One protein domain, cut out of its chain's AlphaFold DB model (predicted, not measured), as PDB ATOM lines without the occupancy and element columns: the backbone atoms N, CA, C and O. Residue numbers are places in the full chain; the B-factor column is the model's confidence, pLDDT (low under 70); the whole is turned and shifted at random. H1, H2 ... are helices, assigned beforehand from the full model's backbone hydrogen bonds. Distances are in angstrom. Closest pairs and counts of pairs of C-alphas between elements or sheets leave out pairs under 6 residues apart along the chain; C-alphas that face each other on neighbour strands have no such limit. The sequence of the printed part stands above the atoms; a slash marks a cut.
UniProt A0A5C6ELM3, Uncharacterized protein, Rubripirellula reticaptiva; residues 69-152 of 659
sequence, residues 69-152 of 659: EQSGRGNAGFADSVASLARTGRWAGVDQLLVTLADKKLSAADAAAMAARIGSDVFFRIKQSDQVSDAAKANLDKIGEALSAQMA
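Overview. This is residues 69 to 152 of the 659 residues of an uncharacterized protein of Rubripirellula reticaptiva (UniProt A0A5C6ELM3). The longest helix, H5, crosses H2 with residues 135 to 140 and H3 with residues 142 to 150; H1 packs on the other side of H2 and H3, and H4 packs on H1's end. The 84 printed residues hold five named helices, H1 to H5 in chain order, and no named strand: all helix, compact, radius of gyration of the C-alphas 11.4 A, spans 30 by 25 by 20 A.

Along the chain. Find C-alpha 134 at (-2.003, -34.066, 15.653); H5, residues 134 to 151, runs 25.2 A to C-alpha 151 at (-22.000, -39.224, 1.156). H1 is residues 75 to 87, H2 91 to 103, 19.9 A, H3 108 to 118, H4 120 to 128.

Arrangement. H5 touches H3, closest C-alphas Ala 112 and Leu 147, 3.8 A. H5 touches H2 at C-alphas Leu 98 and Ala 136, 4.8 A. H1 and H2 form a hairpin, closest C-alphas Val 82 and Val 94, 5.5 A. H1 touches H4 with residues 83 to 87 alone, closest C-alphas Ala 83 and Val 122, 6.3 A. Every O i to N i+4 pair is within hydrogen-bond range in H1, H3, H4 and H5, and 7 of 9 in H2.

Size, cuts and confidence. The printed part has no cut, its four links are tight, and no printed residue is under 70.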
ATOM      1  N   GLU A  69      -4.470 -56.392  18.336       88.12
ATOM      2  CA  GLU A  69      -4.364 -57.578  17.472       88.12
ATOM      3  C   GLU A  69      -5.532 -57.679  16.479       88.12
ATOM      4  O   GLU A  69      -5.342 -57.990  15.299       88.12
ATOM      5  N   GLN A  70      -6.752 -57.361  16.923       88.44
ATOM      6  CA  GLN A  70      -7.940 -57.348  16.069       88.44
ATOM      7  C   GLN A  70      -7.841 -56.311  14.940       88.44
ATOM      8  O   GLN A  70      -8.357 -56.556  13.844       88.44
ATOM      9  N   SER A  71      -7.116 -55.208  15.154       87.38
ATOM     10  CA  SER A  71      -6.900 -54.179  14.131       87.38
ATOM     11  C   SER A  71      -6.120 -54.690  12.907       87.38
ATOM     12  O   SER A  71      -6.235 -54.136  11.811       87.38
ATOM     13  N   GLY A  72      -5.366 -55.786  13.065       85.12
ATOM     14  CA  GLY A  72      -4.626 -56.450  11.992       85.12
ATOM     15  C   GLY A  72      -5.501 -57.258  11.027       85.12
ATOM     16  O   GLY A  72      -5.040 -57.623   9.948       85.12
ATOM     17  N   ARG A  73      -6.778 -57.510  11.353       88.12
ATOM     18  CA  ARG A  73      -7.701 -58.356  10.560       88.12
ATOM     19  C   ARG A  73      -8.360 -57.628   9.375       88.12
ATOM     20  O   ARG A  73      -9.419 -58.035   8.905       88.12
ATOM     21  N   GLY A  74      -7.738 -56.552   8.896       90.19
ATOM     22  CA  GLY A  74      -8.216 -55.719   7.790       90.19
ATOM     23  C   GLY A  74      -8.883 -54.414   8.234       90.19
ATOM     24  O   GLY A  74      -9.013 -54.126   9.422       90.19
ATOM     25  N   ASN A  75      -9.318 -53.614   7.258       92.44
ATOM     26  CA  ASN A  75      -9.837 -52.250   7.458       92.44
ATOM     27  C   ASN A  75     -11.051 -52.201   8.401       92.44
ATOM     28  O   ASN A  75     -11.164 -51.323   9.252       92.44
ATOM     29  N   ALA A  76     -11.934 -53.193   8.285       91.50
ATOM     30  CA  ALA A  76     -13.124 -53.324   9.115       91.50
ATOM     31  C   ALA A  76     -12.760 -53.550  10.597       91.50
ATOM     32  O   ALA A  76     -13.258 -52.836  11.467       91.50
ATOM     33  N   GLY A  77     -11.846 -54.492  10.870       92.06
ATOM     34  CA  GLY A  77     -11.357 -54.774  12.222       92.06
ATOM     35  C   GLY A  77     -10.581 -53.600  12.813       92.06
ATOM     36  O   GLY A  77     -10.768 -53.272  13.978       92.06
ATOM     37  N   PHE A  78      -9.790 -52.907  11.992       94.69
ATOM     38  CA  PHE A  78      -9.113 -51.676  12.391       94.69
ATOM     39  C   PHE A  78     -10.102 -50.604  12.875       94.69
ATOM     40  O   PHE A  78      -9.926 -50.063  13.965       94.69
ATOM     41  N   ALA A  79     -11.156 -50.322  12.102       95.06
ATOM     42  CA  ALA A  79     -12.162 -49.326  12.465       95.06
ATOM     43  C   ALA A  79     -12.898 -49.679  13.772       95.06
ATOM     44  O   ALA A  79     -13.066 -48.814  14.632       95.06
ATOM     45  N   ASP A  80     -13.278 -50.949  13.957       95.31
ATOM     46  CA  ASP A  80     -13.942 -51.416  15.183       95.31
ATOM     47  C   ASP A  80     -13.026 -51.292  16.411       95.31
ATOM     48  O   ASP A  80     -13.481 -50.904  17.493       95.31
ATOM     49  N   SER A  81     -11.730 -51.585  16.249       95.81
ATOM     50  CA  SER A  81     -10.725 -51.433  17.303       95.81
ATOM     51  C   SER A  81     -10.532 -49.972  17.695       95.81
ATOM     52  O   SER A  81     -10.580 -49.663  18.884       95.81
ATOM     53  N   VAL A  82     -10.392 -49.060  16.725       96.00
ATOM     54  CA  VAL A  82     -10.314 -47.610  16.987       96.00
ATOM     55  C   VAL A  82     -11.558 -47.134  17.738       96.00
ATOM     56  O   VAL A  82     -11.438 -46.463  18.763       96.00
ATOM     57  N   ALA A  83     -12.750 -47.538  17.288       96.19
ATOM     58  CA  ALA A  83     -14.005 -47.168  17.935       96.19
ATOM     59  C   ALA A  83     -14.093 -47.665  19.385       96.19
ATOM     60  O   ALA A  83     -14.487 -46.925  20.288       96.19
ATOM     61  N   SER A  84     -13.706 -48.917  19.620       96.12
ATOM     62  CA  SER A  84     -13.770 -49.550  20.941       96.12
ATOM     63  C   SER A  84     -12.738 -48.964  21.910       96.12
ATOM     64  O   SER A  84     -13.066 -48.693  23.068       96.12
ATOM     65  N   LEU A  85     -11.515 -48.701  21.441       95.88
ATOM     66  CA  LEU A  85     -10.466 -48.054  22.237       95.88
ATOM     67  C   LEU A  85     -10.863 -46.623  22.622       95.88
ATOM     68  O   LEU A  85     -10.755 -46.249  23.787       95.88
ATOM     69  N   ALA A  86     -11.418 -45.853  21.686       96.00
ATOM     70  CA  ALA A  86     -11.881 -44.498  21.966       96.00
ATOM     71  C   ALA A  86     -13.073 -44.470  22.941       96.00
ATOM     72  O   ALA A  86     -13.113 -43.646  23.853       96.00
ATOM     73  N   ARG A  87     -14.036 -45.397  22.817       95.12
ATOM     74  CA  ARG A  87     -15.168 -45.495  23.761       95.12
ATOM     75  C   ARG A  87     -14.742 -45.894  25.174       95.12
ATOM     76  O   ARG A  87     -15.419 -45.513  26.122       95.12
ATOM     77  N   THR A  88     -13.639 -46.628  25.308       94.25
ATOM     78  CA  THR A  88     -13.068 -47.043  26.601       94.25
ATOM     79  C   THR A  88     -12.016 -46.069  27.147       94.25
ATOM     80  O   THR A  88     -11.441 -46.336  28.197       94.25
ATOM     81  N   GLY A  89     -11.764 -44.940  26.469       93.38
ATOM     82  CA  GLY A  89     -10.808 -43.916  26.909       93.38
ATOM     83  C   GLY A  89      -9.334 -44.306  26.750       93.38
ATOM     84  O   GLY A  89      -8.465 -43.719  27.390       93.38
ATOM     85  N   ARG A  90      -9.024 -45.306  25.917       94.81
ATOM     86  CA  ARG A  90      -7.664 -45.824  25.699       94.81
ATOM     87  C   ARG A  90      -6.942 -45.060  24.588       94.81
ATOM     88  O   ARG A  90      -6.666 -45.609  23.521       94.81
ATOM     89  N   TRP A  91      -6.638 -43.791  24.844       96.00
ATOM     90  CA  TRP A  91      -6.159 -42.846  23.827       96.00
ATOM     91  C   TRP A  91      -4.803 -43.203  23.214       96.00
ATOM     92  O   TRP A  91      -4.662 -43.101  22.001       96.00
ATOM     93  N   ALA A  92      -3.857 -43.732  23.995       94.38
ATOM     94  CA  ALA A  92      -2.560 -44.172  23.466       94.38
ATOM     95  C   ALA A  92      -2.697 -45.267  22.387       94.38
ATOM     96  O   ALA A  92      -1.991 -45.254  21.383       94.38
ATOM     97  N   GLY A  93      -3.650 -46.192  22.559       94.06
ATOM     98  CA  GLY A  93      -3.935 -47.220  21.556       94.06
ATOM     99  C   GLY A  93      -4.625 -46.653  20.313       94.06
ATOM    100  O   GLY A  93      -4.341 -47.086  19.199       94.06
ATOM    101  N   VAL A  94      -5.511 -45.664  20.488       96.69
ATOM    102  CA  VAL A  94      -6.133 -44.936  19.367       96.69
ATOM    103  C   VAL A  94      -5.070 -44.210  18.546       96.69
ATOM    104  O   VAL A  94      -5.059 -44.343  17.323       96.69
ATOM    105  N   ASP A  95      -4.172 -43.486  19.215       96.69
ATOM    106  CA  ASP A  95      -3.071 -42.757  18.591       96.69
ATOM    107  C   ASP A  95      -2.169 -43.699  17.788       96.69
ATOM    108  O   ASP A  95      -2.004 -43.517  16.580       96.69
ATOM    109  N   GLN A  96      -1.707 -44.786  18.416       95.06
ATOM    110  CA  GLN A  96      -0.879 -45.797  17.765       95.06
ATOM    111  C   GLN A  96      -1.535 -46.338  16.487       95.06
ATOM    112  O   GLN A  96      -0.892 -46.406  15.438       95.06
ATOM    113  N   LEU A  97      -2.819 -46.708  16.542       95.19
ATOM    114  CA  LEU A  97      -3.523 -47.218  15.367       95.19
ATOM    115  C   LEU A  97      -3.630 -46.153  14.274       95.19
ATOM    116  O   LEU A  97      -3.264 -46.418  13.128       95.19
ATOM    117  N   LEU A  98      -4.095 -44.948  14.601       95.81
ATOM    118  CA  LEU A  98      -4.305 -43.886  13.617       95.81
ATOM    119  C   LEU A  98      -3.002 -43.390  12.980       95.81
ATOM    120  O   LEU A  98      -3.010 -43.049  11.798       95.81
ATOM    121  N   VAL A  99      -1.876 -43.401  13.697       95.69
ATOM    122  CA  VAL A  99      -0.559 -43.092  13.117       95.69
ATOM    123  C   VAL A  99      -0.162 -44.148  12.080       95.69
ATOM    124  O   VAL A  99       0.207 -43.786  10.964       95.69
ATOM    125  N   THR A 100      -0.339 -45.445  12.376       92.88
ATOM    126  CA  THR A 100      -0.013 -46.534  11.423       92.88
ATOM    127  C   THR A 100      -0.869 -46.530  10.154       92.88
ATOM    128  O   THR A 100      -0.540 -47.190   9.169       92.88
ATOM    129  N   LEU A 101      -1.978 -45.785  10.151       91.38
ATOM    130  CA  LEU A 101      -2.816 -45.619   8.972       91.38
ATOM    131  C   LEU A 101      -2.099 -44.863   7.844       91.38
ATOM    132  O   LEU A 101      -2.387 -45.131   6.681       91.38
ATOM    133  N   ALA A 102      -1.170 -43.953   8.167       86.12
ATOM    134  CA  ALA A 102      -0.452 -43.155   7.167       86.12
ATOM    135  C   ALA A 102       0.295 -44.027   6.143       86.12
ATOM    136  O   ALA A 102       0.368 -43.674   4.967       86.12
ATOM    137  N   ASP A 103       0.784 -45.188   6.580       84.94
ATOM    138  CA  ASP A 103       1.548 -46.117   5.748       84.94
ATOM    139  C   ASP A 103       0.650 -47.036   4.899       84.94
ATOM    140  O   ASP A 103       1.118 -47.718   3.982       84.94
ATOM    141  N   LYS A 104      -0.663 -47.065   5.169       87.19
ATOM    142  CA  LYS A 104      -1.625 -47.888   4.429       87.19
ATOM    143  C   LYS A 104      -2.187 -47.121   3.234       87.19
ATOM    144  O   LYS A 104      -2.866 -46.108   3.375       87.19
ATOM    145  N   LYS A 105      -2.005 -47.673   2.030       87.31
ATOM    146  CA  LYS A 105      -2.693 -47.204   0.814       87.31
ATOM    147  C   LYS A 105      -4.163 -47.627   0.842       87.31
ATOM    148  O   LYS A 105      -4.514 -48.693   0.342       87.31
ATOM    149  N   LEU A 106      -5.011 -46.807   1.454       91.19
ATOM    150  CA  LEU A 106      -6.460 -47.007   1.476       91.19
ATOM    151  C   LEU A 106      -7.114 -46.433   0.221       91.19
ATOM    152  O   LEU A 106      -6.798 -45.321  -0.203       91.19
ATOM    153  N   SER A 107      -8.054 -47.180  -0.357       93.88
ATOM    154  CA  SER A 107      -8.961 -46.616  -1.353       93.88
ATOM    155  C   SER A 107      -9.945 -45.653  -0.678       93.88
ATOM    156  O   SER A 107     -10.252 -45.796   0.508       93.88
ATOM    157  N   ALA A 108     -10.490 -44.690  -1.429       90.38
ATOM    158  CA  ALA A 108     -11.491 -43.761  -0.895       90.38
ATOM    159  C   ALA A 108     -12.741 -44.488  -0.361       90.38
ATOM    160  O   ALA A 108     -13.307 -44.089   0.655       90.38
ATOM    161  N   ALA A 109     -13.146 -45.590  -1.004       91.12
ATOM    162  CA  ALA A 109     -14.280 -46.400  -0.566       91.12
ATOM    163  C   ALA A 109     -13.997 -47.136   0.754       91.12
ATOM    164  O   ALA A 109     -14.862 -47.173   1.629       91.12
ATOM    165  N   ASP A 110     -12.787 -47.681   0.918       94.38
ATOM    166  CA  ASP A 110     -12.383 -48.348   2.159       94.38
ATOM    167  C   ASP A 110     -12.260 -47.360   3.317       94.38
ATOM    168  O   ASP A 110     -12.726 -47.643   4.421       94.38
ATOM    169  N   ALA A 111     -11.677 -46.184   3.064       94.38
ATOM    170  CA  ALA A 111     -11.593 -45.111   4.045       94.38
ATOM    171  C   ALA A 111     -12.999 -44.670   4.485       94.38
ATOM    172  O   ALA A 111     -13.303 -44.675   5.674       94.38
ATOM    173  N   ALA A 112     -13.908 -44.405   3.546       93.12
ATOM    174  CA  ALA A 112     -15.283 -44.042   3.877       93.12
ATOM    175  C   ALA A 112     -16.001 -45.123   4.713       93.12
ATOM    176  O   ALA A 112     -16.638 -44.814   5.723       93.12
ATOM    177  N   ALA A 113     -15.843 -46.403   4.352       93.75
ATOM    178  CA  ALA A 113     -16.407 -47.521   5.108       93.75
ATOM    179  C   ALA A 113     -15.830 -47.622   6.532       93.75
ATOM    180  O   ALA A 113     -16.562 -47.923   7.480       93.75
ATOM    181  N   MET A 114     -14.535 -47.339   6.701       95.38
ATOM    182  CA  MET A 114     -13.902 -47.257   8.016       95.38
ATOM    183  C   MET A 114     -14.480 -46.117   8.856       95.38
ATOM    184  O   MET A 114     -14.875 -46.354   9.996       95.38
ATOM    185  N   ALA A 115     -14.583 -44.904   8.308       95.06
ATOM    186  CA  ALA A 115     -15.156 -43.765   9.031       95.06
ATOM    187  C   ALA A 115     -16.603 -44.030   9.464       95.06
ATOM    188  O   ALA A 115     -16.955 -43.763  10.614       95.06
ATOM    189  N   ALA A 116     -17.418 -44.621   8.584       93.25
ATOM    190  CA  ALA A 116     -18.802 -44.971   8.898       93.25
ATOM    191  C   ALA A 116     -18.902 -45.955  10.076       93.25
ATOM    192  O   ALA A 116     -19.826 -45.858  10.882       93.25
ATOM    193  N   ARG A 117     -17.944 -46.884  10.196       95.62
ATOM    194  CA  ARG A 117     -17.861 -47.834  11.316       95.62
ATOM    195  C   ARG A 117     -17.377 -47.198  12.615       95.62
ATOM    196  O   ARG A 117     -17.870 -47.568  13.678       95.62
ATOM    197  N   ILE A 118     -16.436 -46.256  12.540       96.12
ATOM    198  CA  ILE A 118     -15.934 -45.543  13.724       96.12
ATOM    199  C   ILE A 118     -17.064 -44.722  14.367       96.12
ATOM    200  O   ILE A 118     -17.275 -44.826  15.576       96.12
ATOM    201  N   GLY A 119     -17.825 -43.981  13.557       93.56
ATOM    202  CA  GLY A 119     -18.955 -43.163  14.005       93.56
ATOM    203  C   GLY A 119     -18.567 -41.732  14.391       93.56
ATOM    204  O   GLY A 119     -17.470 -41.468  14.885       93.56
ATOM    205  N   SER A 120     -19.473 -40.778  14.153       91.75
ATOM    206  CA  SER A 120     -19.223 -39.339  14.345       91.75
ATOM    207  C   SER A 120     -19.014 -38.940  15.810       91.75
ATOM    208  O   SER A 120     -18.216 -38.049  16.099       91.75
ATOM    209  N   ASP A 121     -19.681 -39.625  16.742       93.62
ATOM    210  CA  ASP A 121     -19.522 -39.435  18.186       93.62
ATOM    211  C   ASP A 121     -18.094 -39.756  18.636       93.62
ATOM    212  O   ASP A 121     -17.486 -39.020  19.415       93.62
ATOM    213  N   VAL A 122     -17.536 -40.839  18.097       96.62
ATOM    214  CA  VAL A 122     -16.170 -41.259  18.379       96.62
ATOM    215  C   VAL A 122     -15.169 -40.298  17.747       96.62
ATOM    216  O   VAL A 122     -14.221 -39.899  18.420       96.62
ATOM    217  N   PHE A 123     -15.395 -39.877  16.496       95.19
ATOM    218  CA  PHE A 123     -14.562 -38.872  15.826       95.19
ATOM    219  C   PHE A 123     -14.381 -37.622  16.688       95.19
ATOM    220  O   PHE A 123     -13.260 -37.166  16.915       95.19
ATOM    221  N   PHE A 124     -15.493 -37.097  17.203       95.25
ATOM    222  CA  PHE A 124     -15.487 -35.901  18.030       95.25
ATOM    223  C   PHE A 124     -14.693 -36.099  19.326       95.25
ATOM    224  O   PHE A 124     -13.841 -35.277  19.657       95.25
ATOM    225  N   ARG A 125     -14.900 -37.226  20.017       96.44
ATOM    226  CA  ARG A 125     -14.153 -37.555  21.243       96.44
ATOM    227  C   ARG A 125     -12.648 -37.656  21.001       96.44
ATOM    228  O   ARG A 125     -11.876 -37.130  21.795       96.44
ATOM    229  N   ILE A 126     -12.233 -38.299  19.907       96.81
ATOM    230  CA  ILE A 126     -10.813 -38.425  19.549       96.81
ATOM    231  C   ILE A 126     -10.201 -37.040  19.296       96.81
ATOM    232  O   ILE A 126      -9.115 -36.752  19.791       96.81
ATOM    233  N   LYS A 127     -10.906 -36.154  18.580       95.81
ATOM    234  CA  LYS A 127     -10.424 -34.791  18.300       95.81
ATOM    235  C   LYS A 127     -10.253 -33.933  19.552       95.81
ATOM    236  O   LYS A 127      -9.307 -33.151  19.615       95.81
ATOM    237  N   GLN A 128     -11.148 -34.082  20.527       96.31
ATOM    238  CA  GLN A 128     -11.100 -33.336  21.786       96.31
ATOM    239  C   GLN A 128     -10.019 -33.827  22.756       96.31
ATOM    240  O   GLN A 128      -9.682 -33.107  23.691       96.31
ATOM    241  N   SER A 129      -9.485 -35.035  22.560       96.25
ATOM    242  CA  SER A 129      -8.455 -35.587  23.436       96.25
ATOM    243  C   SER A 129      -7.097 -34.919  23.195       96.25
ATOM    244  O   SER A 129      -6.639 -34.789  22.058       96.25
ATOM    245  N   ASP A 130      -6.434 -34.524  24.278       96.69
ATOM    246  CA  ASP A 130      -5.050 -34.038  24.327       96.69
ATOM    247  C   ASP A 130      -4.015 -35.171  24.213       96.69
ATOM    248  O   ASP A 130      -2.887 -34.943  23.788       96.69
ATOM    249  N   GLN A 131      -4.410 -36.406  24.532       96.38
ATOM    250  CA  GLN A 131      -3.561 -37.604  24.465       96.38
ATOM    251  C   GLN A 131      -3.426 -38.197  23.055       96.38
ATOM    252  O   GLN A 131      -2.692 -39.165  22.867       96.38
ATOM    253  N   VAL A 132      -4.148 -37.656  22.072       97.06
ATOM    254  CA  VAL A 132      -4.075 -38.076  20.668       97.06
ATOM    255  C   VAL A 132      -3.282 -37.034  19.892       97.06
ATOM    256  O   VAL A 132      -3.628 -35.850  19.909       97.06
ATOM    257  N   SER A 133      -2.237 -37.476  19.197       97.38
ATOM    258  CA  SER A 133      -1.344 -36.606  18.438       97.38
ATOM    259  C   SER A 133      -2.048 -35.925  17.263       97.38
ATOM    260  O   SER A 133      -3.014 -36.441  16.690       97.38
ATOM    261  N   ASP A 134      -1.508 -34.784  16.834       96.75
ATOM    262  CA  ASP A 134      -2.003 -34.066  15.653       96.75
ATOM    263  C   ASP A 134      -1.889 -34.911  14.376       96.75
ATOM    264  O   ASP A 134      -2.745 -34.834  13.497       96.75
ATOM    265  N   ALA A 135      -0.885 -35.794  14.295       96.12
ATOM    266  CA  ALA A 135      -0.725 -36.731  13.184       96.12
ATOM    267  C   ALA A 135      -1.868 -37.761  13.126       96.12
ATOM    268  O   ALA A 135      -2.431 -38.010  12.056       96.12
ATOM    269  N   ALA A 136      -2.252 -38.334  14.272       96.69
ATOM    270  CA  ALA A 136      -3.397 -39.232  14.370       96.69
ATOM    271  C   ALA A 136      -4.713 -38.514  14.030       96.69
ATOM    272  O   ALA A 136      -5.527 -39.057  13.278       96.69
ATOM    273  N   LYS A 137      -4.902 -37.282  14.525       97.19
ATOM    274  CA  LYS A 137      -6.072 -36.444  14.205       97.19
ATOM    275  C   LYS A 137      -6.153 -36.133  12.709       97.19
ATOM    276  O   LYS A 137      -7.204 -36.349  12.116       97.19
ATOM    277  N   ALA A 138      -5.042 -35.763  12.073       95.75
ATOM    278  CA  ALA A 138      -4.988 -35.519  10.632       95.75
ATOM    279  C   ALA A 138      -5.291 -36.780   9.798       95.75
ATOM    280  O   ALA A 138      -5.913 -36.704   8.740       95.75
ATOM    281  N   ASN A 139      -4.876 -37.968  10.249       95.38
ATOM    282  CA  ASN A 139      -5.238 -39.219   9.576       95.38
ATOM    283  C   ASN A 139      -6.715 -39.574   9.767       95.38
ATOM    284  O   ASN A 139      -7.352 -40.046   8.825       95.38
ATOM    285  N   LEU A 140      -7.271 -39.322  10.953       95.50
ATOM    286  CA  LEU A 140      -8.703 -39.445  11.195       95.50
ATOM    287  C   LEU A 140      -9.496 -38.497  10.282       95.50
ATOM    288  O   LEU A 140     -10.488 -38.922   9.691       95.50
ATOM    289  N   ASP A 141      -9.017 -37.263  10.099       95.25
ATOM    290  CA  ASP A 141      -9.606 -36.273   9.193       95.25
ATOM    291  C   ASP A 141      -9.683 -36.777   7.757       95.25
ATOM    292  O   ASP A 141     -10.767 -36.768   7.182       95.25
ATOM    293  N   LYS A 142      -8.602 -37.351   7.217       94.31
ATOM    294  CA  LYS A 142      -8.605 -37.947   5.865       94.31
ATOM    295  C   LYS A 142      -9.670 -39.036   5.691       94.31
ATOM    296  O   LYS A 142     -10.314 -39.119   4.645       94.31
ATOM    297  N   ILE A 143      -9.867 -39.895   6.698       95.19
ATOM    298  CA  ILE A 143     -10.917 -40.927   6.649       95.19
ATOM    299  C   ILE A 143     -12.310 -40.266   6.706       95.19
ATOM    300  O   ILE A 143     -13.216 -40.663   5.969       95.19
ATOM    301  N   GLY A 144     -12.482 -39.249   7.555       93.38
ATOM    302  CA  GLY A 144     -13.720 -38.472   7.654       93.38
ATOM    303  C   GLY A 144     -14.074 -37.749   6.352       93.38
ATOM    304  O   GLY A 144     -15.217 -37.816   5.905       93.38
ATOM    305  N   GLU A 145     -13.093 -37.130   5.698       93.12
ATOM    306  CA  GLU A 145     -13.226 -36.498   4.382       93.12
ATOM    307  C   GLU A 145     -13.655 -37.505   3.312       93.12
ATOM    308  O   GLU A 145     -14.559 -37.216   2.528       93.12
ATOM    309  N   ALA A 146     -13.077 -38.711   3.312       94.06
ATOM    310  CA  ALA A 146     -13.475 -39.768   2.388       94.06
ATOM    311  C   ALA A 146     -14.947 -40.180   2.578       94.06
ATOM    312  O   ALA A 146     -15.665 -40.369   1.591       94.06
ATOM    313  N   LEU A 147     -15.421 -40.282   3.826       93.38
ATOM    314  CA  LEU A 147     -16.835 -40.541   4.111       93.38
ATOM    315  C   LEU A 147     -17.728 -39.396   3.631       93.38
ATOM    316  O   LEU A 147     -18.712 -39.655   2.938       93.38
ATOM    317  N   SER A 148     -17.372 -38.151   3.945       90.00
ATOM    318  CA  SER A 148     -18.108 -36.968   3.487       90.00
ATOM    319  C   SER A 148     -18.193 -36.918   1.961       90.00
ATOM    320  O   SER A 148     -19.282 -36.750   1.418       90.00
ATOM    321  N   ALA A 149     -17.089 -37.174   1.251       91.62
ATOM    322  CA  ALA A 149     -17.060 -37.241  -0.209       91.62
ATOM    323  C   ALA A 149     -17.936 -38.380  -0.766       91.62
ATOM    324  O   ALA A 149     -18.637 -38.200  -1.762       91.62
ATOM    325  N   GLN A 150     -17.956 -39.546  -0.112       92.38
ATOM    326  CA  GLN A 150     -18.825 -40.660  -0.508       92.38
ATOM    327  C   GLN A 150     -20.313 -40.369  -0.243       92.38
ATOM    328  O   GLN A 150     -21.185 -40.828  -0.989       92.38
ATOM    329  N   MET A 151     -20.634 -39.647   0.832       90.50
ATOM    330  CA  MET A 151     -22.000 -39.224   1.156       90.50
ATOM    331  C   MET A 151     -22.485 -38.124   0.206       90.50
ATOM    332  O   MET A 151     -23.625 -38.184  -0.246       90.50
ATOM    333  N   ALA A 152     -21.602 -37.202  -0.172       91.19
ATOM    334  CA  ALA A 152     -21.858 -36.113  -1.110       91.19
ATOM    335  C   ALA A 152     -21.717 -36.515  -2.594       91.19
ATOM    336  O   ALA A 152     -21.746 -35.654  -3.468       91.19
TER     337      ALA A 152